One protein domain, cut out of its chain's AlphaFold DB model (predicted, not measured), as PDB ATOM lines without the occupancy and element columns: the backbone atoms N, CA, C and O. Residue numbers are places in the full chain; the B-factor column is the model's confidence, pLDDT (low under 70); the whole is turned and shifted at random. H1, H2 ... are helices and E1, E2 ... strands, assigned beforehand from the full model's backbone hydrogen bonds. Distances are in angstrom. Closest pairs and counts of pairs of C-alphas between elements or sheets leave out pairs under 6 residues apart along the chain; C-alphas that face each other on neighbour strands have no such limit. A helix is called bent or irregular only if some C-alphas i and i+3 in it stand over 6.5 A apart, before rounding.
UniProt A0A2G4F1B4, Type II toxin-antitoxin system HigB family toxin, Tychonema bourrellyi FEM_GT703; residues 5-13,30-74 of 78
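Overview. This is residues 5 to 13 and 30 to 74 of the 78 residues of the protein "Type II toxin-antitoxin system HigB family toxin" of Tychonema bourrellyi FEM_GT703 (UniProt A0A2G4F1B4). A long hairpin of two antiparallel strands, E1 and a bent E2, runs through the model, with the small helix H1 off toward its turn end and the short H2 and H3 following at the other end. The 54 printed residues hold named elements in the order H1, E1, E2, H2, H3, a mixed class. The whole is only just compact, close to loose: radius of gyration of the C-alphas 12.1 A, spans 32 by 27 by 15 A.

Arrangement. H1, residues 9 to 13, is apart from E2, residues 55 to 63; H1 has 0 of 1 O i to N i+4 and 0 of 2 O i to N i+3 pairs within hydrogen-bond range. E1, residues 43 to 50, and E2 form a hairpin at 160 degrees, with N 44 and O 62 2.7 A apart. E2 bends by 50 degrees at residue 59. The closest C-alphas of E1 and H2, residues 64 to 67, are those of Tyr 43 and His 64, 5.9 A. H2 and H3, residues 71 to 74, meet only through their link; both are too short for O i to N i+4 pairs.

Along the chain. H1 begins at C-alpha 9 (-32.883, -15.470, 18.360). E1 is 22.1 A long and E2 23.4 A. H3 ends at C-alpha 74 (-63.847, -8.544, 11.620).

Size, cuts and confidence. Residues 14 to 29 are not printed; C-alphas 13 and 30 are 18.1 A apart. Residues 5 to 13 and 30 to 42 are under pLDDT 70.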
ATOM      1  N   ILE A   5     -40.649 -12.729   7.678       57.06
ATOM      2  CA  ILE A   5     -39.380 -12.327   8.306       57.06
ATOM      3  C   ILE A   5     -38.900 -13.484   9.188       57.06
ATOM      4  O   ILE A   5     -39.687 -14.050   9.948       57.06
ATOM      5  N   LYS A   6     -37.617 -13.857   9.074       56.00
ATOM      6  CA  LYS A   6     -36.988 -14.845   9.965       56.00
ATOM      7  C   LYS A   6     -36.760 -14.209  11.334       56.00
ATOM      8  O   LYS A   6     -36.168 -13.134  11.419       56.00
ATOM      9  N   VAL A   7     -37.230 -14.868  12.387       56.25
ATOM     10  CA  VAL A   7     -37.084 -14.384  13.765       56.25
ATOM     11  C   VAL A   7     -35.609 -14.441  14.162       56.25
ATOM     12  O   VAL A   7     -34.981 -15.491  14.052       56.25
ATOM     13  N   LEU A   8     -35.037 -13.314  14.605       53.59
ATOM     14  CA  LEU A   8     -33.715 -13.327  15.235       53.59
ATOM     15  C   LEU A   8     -33.825 -13.961  16.634       53.59
ATOM     16  O   LEU A   8     -34.756 -13.622  17.367       53.59
ATOM     17  N   PRO A   9     -32.851 -14.784  17.062       54.12
ATOM     18  CA  PRO A   9     -32.883 -15.470  18.360       54.12
ATOM     19  C   PRO A   9     -32.963 -14.529  19.578       54.12
ATOM     20  O   PRO A   9     -33.382 -14.948  20.647       54.12
ATOM     21  N   ALA A  10     -32.642 -13.240  19.437       45.62
ATOM     22  CA  ALA A  10     -32.827 -12.256  20.510       45.62
ATOM     23  C   ALA A  10     -34.302 -11.850  20.729       45.62
ATOM     24  O   ALA A  10     -34.702 -11.558  21.853       45.62
ATOM     25  N   LEU A  11     -35.129 -11.860  19.675       54.03
ATOM     26  CA  LEU A  11     -36.567 -11.583  19.783       54.03
ATOM     27  C   LEU A  11     -37.331 -12.783  20.373       54.03
ATOM     28  O   LEU A  11     -38.394 -12.611  20.958       54.03
ATOM     29  N   PHE A  12     -36.750 -13.980  20.262       58.22
ATOM     30  CA  PHE A  12     -37.241 -15.220  20.860       58.22
ATOM     31  C   PHE A  12     -37.237 -15.149  22.400       58.22
ATOM     32  O   PHE A  12     -38.242 -15.459  23.022       58.22
ATOM     33  N   LEU A  13     -36.173 -14.617  23.017       50.16
ATOM     34  CA  LEU A  13     -36.073 -14.471  24.482       50.16
ATOM     35  C   LEU A  13     -37.055 -13.452  25.079       50.16
ATOM     36  O   LEU A  13     -37.615 -13.686  26.146       50.16
ATOM     37  N   SER A  30     -53.077 -14.430  18.973       50.00
ATOM     38  CA  SER A  30     -53.086 -13.098  18.364       50.00
ATOM     39  C   SER A  30     -52.211 -12.194  19.220       50.00
ATOM     40  O   SER A  30     -52.675 -11.463  20.094       50.00
ATOM     41  N   LEU A  31     -50.906 -12.329  19.047       57.47
ATOM     42  CA  LEU A  31     -49.951 -11.659  19.895       57.47
ATOM     43  C   LEU A  31     -49.753 -10.221  19.396       57.47
ATOM     44  O   LEU A  31     -49.058  -9.967  18.412       57.47
ATOM     45  N   LEU A  32     -50.373  -9.263  20.091       49.38
ATOM     46  CA  LEU A  32     -50.127  -7.833  19.907       49.38
ATOM     47  C   LEU A  32     -48.762  -7.474  20.518       49.38
ATOM     48  O   LEU A  32     -48.682  -6.979  21.640       49.38
ATOM     49  N   ILE A  33     -47.669  -7.737  19.801       50.34
ATOM     50  CA  ILE A  33     -46.333  -7.314  20.240       50.34
ATOM     51  C   ILE A  33     -46.066  -5.901  19.724       50.34
ATOM     52  O   ILE A  33     -46.026  -5.665  18.516       50.34
ATOM     53  N   SER A  34     -45.801  -4.954  20.623       50.78
ATOM     54  CA  SER A  34     -45.176  -3.684  20.249       50.78
ATOM     55  C   SER A  34     -43.988  -3.375  21.161       50.78
ATOM     56  O   SER A  34     -44.179  -2.896  22.275       50.78
ATOM     57  N   PRO A  35     -42.755  -3.620  20.670       43.16
ATOM     58  CA  PRO A  35     -41.578  -2.905  21.139       43.16
ATOM     59  C   PRO A  35     -40.723  -2.362  19.979       43.16
ATOM     60  O   PRO A  35     -39.581  -1.962  20.189       43.16
ATOM     61  N   PHE A  36     -41.228  -2.341  18.739       44.25
ATOM     62  CA  PHE A  36     -40.479  -1.793  17.608       44.25
ATOM     63  C   PHE A  36     -40.940  -0.373  17.301       44.25
ATOM     64  O   PHE A  36     -42.037  -0.147  16.795       44.25
ATOM     65  N   ASN A  37     -40.055   0.585  17.584       47.38
ATOM     66  CA  ASN A  37     -40.164   2.002  17.240       47.38
ATOM     67  C   ASN A  37     -40.148   2.219  15.708       47.38
ATOM     68  O   ASN A  37     -39.277   2.891  15.160       47.38
ATOM     69  N   ILE A  38     -41.118   1.669  14.973       55.41
ATOM     70  CA  ILE A  38     -41.277   1.953  13.547       55.41
ATOM     71  C   ILE A  38     -41.846   3.369  13.437       55.41
ATOM     72  O   ILE A  38     -43.006   3.628  13.763       55.41
ATOM     73  N   LYS A  39     -40.992   4.308  13.012       56.88
ATOM     74  CA  LYS A  39     -41.345   5.721  12.811       56.88
ATOM     75  C   LYS A  39     -41.836   6.415  14.100       56.88
ATOM     76  O   LYS A  39     -42.757   7.219  14.042       56.88
ATOM     77  N   GLY A  40     -41.245   6.116  15.260       58.97
ATOM     78  CA  GLY A  40     -41.583   6.769  16.536       58.97
ATOM     79  C   GLY A  40     -42.934   6.343  17.121       58.97
ATOM     80  O   GLY A  40     -43.744   7.200  17.455       58.97
ATOM     81  N   ASN A  41     -43.187   5.029  17.198       66.94
ATOM     82  CA  ASN A  41     -44.401   4.442  17.780       66.94
ATOM     83  C   ASN A  41     -45.710   4.945  17.140       66.94
ATOM     84  O   ASN A  41     -46.702   5.166  17.823       66.94
ATOM     85  N   ARG A  42     -45.727   5.172  15.822       69.75
ATOM     86  CA  ARG A  42     -46.935   5.651  15.124       69.75
ATOM     87  C   ARG A  42     -47.846   4.539  14.622       69.75
ATOM     88  O   ARG A  42     -48.955   4.828  14.181       69.75
ATOM     89  N   TYR A  43     -47.377   3.298  14.694       77.25
ATOM     90  CA  TYR A  43     -48.062   2.148  14.133       77.25
ATOM     91  C   TYR A  43     -48.119   0.980  15.119       77.25
ATOM     92  O   TYR A  43     -47.196   0.755  15.899       77.25
ATOM     93  N   ARG A  44     -49.201   0.214  15.031       79.56
ATOM     94  CA  ARG A  44     -49.414  -1.098  15.625       79.56
ATOM     95  C   ARG A  44     -49.163  -2.158  14.561       79.56
ATOM     96  O   ARG A  44     -49.633  -2.045  13.429       79.56
ATOM     97  N   LEU A  45     -48.409  -3.184  14.936       81.88
ATOM     98  CA  LEU A  45     -48.139  -4.337  14.093       81.88
ATOM     99  C   LEU A  45     -48.956  -5.510  14.627       81.88
ATOM    100  O   LEU A  45     -48.823  -5.872  15.793       81.88
ATOM    101  N   ILE A  46     -49.787  -6.095  13.773       81.81
ATOM    102  CA  ILE A  46     -50.522  -7.322  14.080       81.81
ATOM    103  C   ILE A  46     -49.852  -8.441  13.296       81.81
ATOM    104  O   ILE A  46     -49.713  -8.350  12.069       81.81
ATOM    105  N   VAL A  47     -49.416  -9.480  14.004       81.19
ATOM    106  CA  VAL A  47     -48.682 -10.596  13.413       81.19
ATOM    107  C   VAL A  47     -49.267 -11.938  13.817       81.19
ATOM    108  O   VAL A  47     -49.721 -12.109  14.944       81.19
ATOM    109  N   ASP A  48     -49.172 -12.894  12.901       77.25
ATOM    110  CA  ASP A  48     -49.318 -14.312  13.204       77.25
ATOM    111  C   ASP A  48     -47.940 -14.919  13.426       77.25
ATOM    112  O   ASP A  48     -47.050 -14.824  12.571       77.25
ATOM    113  N   LEU A  49     -47.777 -15.571  14.572       76.94
ATOM    114  CA  LEU A  49     -46.557 -16.271  14.928       76.94
ATOM    115  C   LEU A  49     -46.779 -17.780  14.830       76.94
ATOM    116  O   LEU A  49     -47.578 -18.356  15.566       76.94
ATOM    117  N   ILE A  50     -46.030 -18.425  13.940       77.81
ATOM    118  CA  ILE A  50     -46.028 -19.882  13.804       77.81
ATOM    119  C   ILE A  50     -44.751 -20.416  14.449       77.81
ATOM    120  O   ILE A  50     -43.697 -20.442  13.805       77.81
ATOM    121  N   TYR A  51     -44.859 -20.843  15.711       71.25
ATOM    122  CA  TYR A  51     -43.736 -21.319  16.529       71.25
ATOM    123  C   TYR A  51     -42.975 -22.475  15.876       71.25
ATOM    124  O   TYR A  51     -41.760 -22.381  15.717       71.25
ATOM    125  N   ASP A  52     -43.687 -23.501  15.403       75.88
ATOM    126  CA  ASP A  52     -43.083 -24.710  14.822       75.88
ATOM    127  C   ASP A  52     -42.170 -24.407  13.629       75.88
ATOM    128  O   ASP A  52     -41.170 -25.082  13.402       75.88
ATOM    129  N   SER A  53     -42.503 -23.365  12.862       76.94
ATOM    130  CA  SER A  53     -41.727 -22.954  11.688       76.94
ATOM    131  C   SER A  53     -40.812 -21.755  11.944       76.94
ATOM    132  O   SER A  53     -40.077 -21.359  11.037       76.94
ATOM    133  N   GLN A  54     -40.860 -21.175  13.150       78.38
ATOM    134  CA  GLN A  54     -40.200 -19.919  13.521       78.38
ATOM    135  C   GLN A  54     -40.456 -18.799  12.500       78.38
ATOM    136  O   GLN A  54     -39.542 -18.083  12.073       78.38
ATOM    137  N   ARG A  55     -41.714 -18.665  12.064       77.25
ATOM    138  CA  ARG A  55     -42.127 -17.652  11.085       77.25
ATOM    139  C   ARG A  55     -43.064 -16.640  11.711       77.25
ATOM    140  O   ARG A  55     -44.003 -17.002  12.415       77.25
ATOM    141  N   ILE A  56     -42.826 -15.378  11.369       78.56
ATOM    142  CA  ILE A  56     -43.741 -14.268  11.623       78.56
ATOM    143  C   ILE A  56     -44.380 -13.872  10.294       78.56
ATOM    144  O   ILE A  56     -43.677 -13.560   9.325       78.56
ATOM    145  N   TYR A  57     -45.708 -13.847  10.273       79.19
ATOM    146  CA  TYR A  57     -46.508 -13.299   9.187       79.19
ATOM    147  C   TYR A  57     -47.081 -11.959   9.626       79.19
ATOM    148  O   TYR A  57     -47.872 -11.884  10.560       79.19
ATOM    149  N   ILE A  58     -46.689 -10.886   8.944       82.69
ATOM    150  CA  ILE A  58     -47.272  -9.566   9.186       82.69
ATOM    151  C   ILE A  58     -48.655  -9.527   8.532       82.69
ATOM    152  O   ILE A  58     -48.741  -9.566   7.302       82.69
ATOM    153  N   LYS A  59     -49.709  -9.443   9.352       83.31
ATOM    154  CA  LYS A  59     -51.098  -9.314   8.892       83.31
ATOM    155  C   LYS A  59     -51.446  -7.858   8.604       83.31
ATOM    156  O   LYS A  59     -51.856  -7.538   7.494       83.31
ATOM    157  N   TYR A  60     -51.195  -6.971   9.569       83.00
ATOM    158  CA  TYR A  60     -51.517  -5.549   9.441       83.00
ATOM    159  C   TYR A  60     -50.426  -4.657  10.019       83.00
ATOM    160  O   TYR A  60     -49.781  -4.989  11.016       83.00
ATOM    161  N   VAL A  61     -50.271  -3.490   9.398       84.50
ATOM    162  CA  VAL A  61     -49.523  -2.348   9.927       84.50
ATOM    163  C   VAL A  61     -50.519  -1.198   9.993       84.50
ATOM    164  O   VAL A  61     -50.843  -0.616   8.962       84.50
ATOM    165  N   LEU A  62     -51.041  -0.915  11.179       83.62
ATOM    166  CA  LEU A  62     -52.109   0.067  11.390       83.62
ATOM    167  C   LEU A  62     -51.564   1.268  12.143       83.62
ATOM    168  O   LEU A  62     -50.670   1.113  12.965       83.62
ATOM    169  N   THR A  63     -52.083   2.466  11.915       86.69
ATOM    170  CA  THR A  63     -51.896   3.577  12.862       86.69
ATOM    171  C   THR A  63     -52.662   3.307  14.158       86.69
ATOM    172  O   THR A  63     -53.531   2.438  14.195       86.69
ATOM    173  N   HIS A  64     -52.381   4.053  15.234       82.69
ATOM    174  CA  HIS A  64     -53.193   3.945  16.462       82.69
ATOM    175  C   HIS A  64     -54.677   4.193  16.183       82.69
ATOM    176  O   HIS A  64     -55.504   3.377  16.555       82.69
ATOM    177  N   ALA A  65     -55.000   5.238  15.418       86.00
ATOM    178  CA  ALA A  65     -56.385   5.565  15.087       86.00
ATOM    179  C   ALA A  65     -57.093   4.475  14.261       86.00
ATOM    180  O   ALA A  65     -58.303   4.319  14.372       86.00
ATOM    181  N   GLU A  66     -56.375   3.739  13.411       84.69
ATOM    182  CA  GLU A  66     -56.937   2.608  12.658       84.69
ATOM    183  C   GLU A  66     -57.060   1.352  13.520       84.69
ATOM    184  O   GLU A  66     -58.021   0.601  13.381       84.69
ATOM    185  N   TYR A  67     -56.107   1.135  14.427       84.44
ATOM    186  CA  TYR A  67     -56.164   0.037  15.382       84.44
ATOM    187  C   TYR A  67     -57.368   0.174  16.321       84.44
ATOM    188  O   TYR A  67     -58.095  -0.798  16.511       84.44
ATOM    189  N   ASP A  68     -57.613   1.383  16.832       84.69
ATOM    190  CA  ASP A  68     -58.678   1.685  17.797       84.69
ATOM    191  C   ASP A  68     -60.092   1.519  17.214       84.69
ATOM    192  O   ASP A  68     -61.060   1.391  17.960       84.69
ATOM    193  N   LYS A  69     -60.229   1.490  15.882       89.38
ATOM    194  CA  LYS A  69     -61.506   1.195  15.212       89.38
ATOM    195  C   LYS A  69     -61.894  -0.279  15.278       89.38
ATOM    196  O   LYS A  69     -63.015  -0.610  14.912       89.38
ATOM    197  N   ASP A  70     -60.975  -1.158  15.685       87.38
ATOM    198  CA  ASP A  70     -61.207  -2.596  15.837       87.38
ATOM    199  C   ASP A  70     -61.687  -3.328  14.563       87.38
ATOM    200  O   ASP A  70     -62.026  -4.507  14.612       87.38
ATOM    201  N   GLU A  71     -61.651  -2.684  13.392       84.56
ATOM    202  CA  GLU A  71     -62.104  -3.260  12.117       84.56
ATOM    203  C   GLU A  71     -61.324  -4.524  11.737       84.56
ATOM    204  O   GLU A  71     -61.878  -5.449  11.146       84.56
ATOM    205  N   TRP A  72     -60.056  -4.600  12.146       82.31
ATOM    206  CA  TRP A  72     -59.190  -5.763  11.950       82.31
ATOM    207  C   TRP A  72     -59.699  -7.028  12.660       82.31
ATOM    208  O   TRP A  72     -59.321  -8.127  12.265       82.31
ATOM    209  N   LYS A  73     -60.568  -6.902  13.674       82.50
ATOM    210  CA  LYS A  73     -61.200  -8.047  14.355       82.50
ATOM    211  C   LYS A  73     -62.268  -8.727  13.499       82.50
ATOM    212  O   LYS A  73     -62.608  -9.874  13.765       82.50
ATOM    213  N   ASN A  74     -62.797  -8.028  12.496       85.12
ATOM    214  CA  ASN A  74     -63.847  -8.544  11.620       85.12
ATOM    215  C   ASN A  74     -63.287  -9.282  10.395       85.12
ATOM    216  O   ASN A  74     -64.060  -9.764   9.568       85.12
TER     217      ASN A  74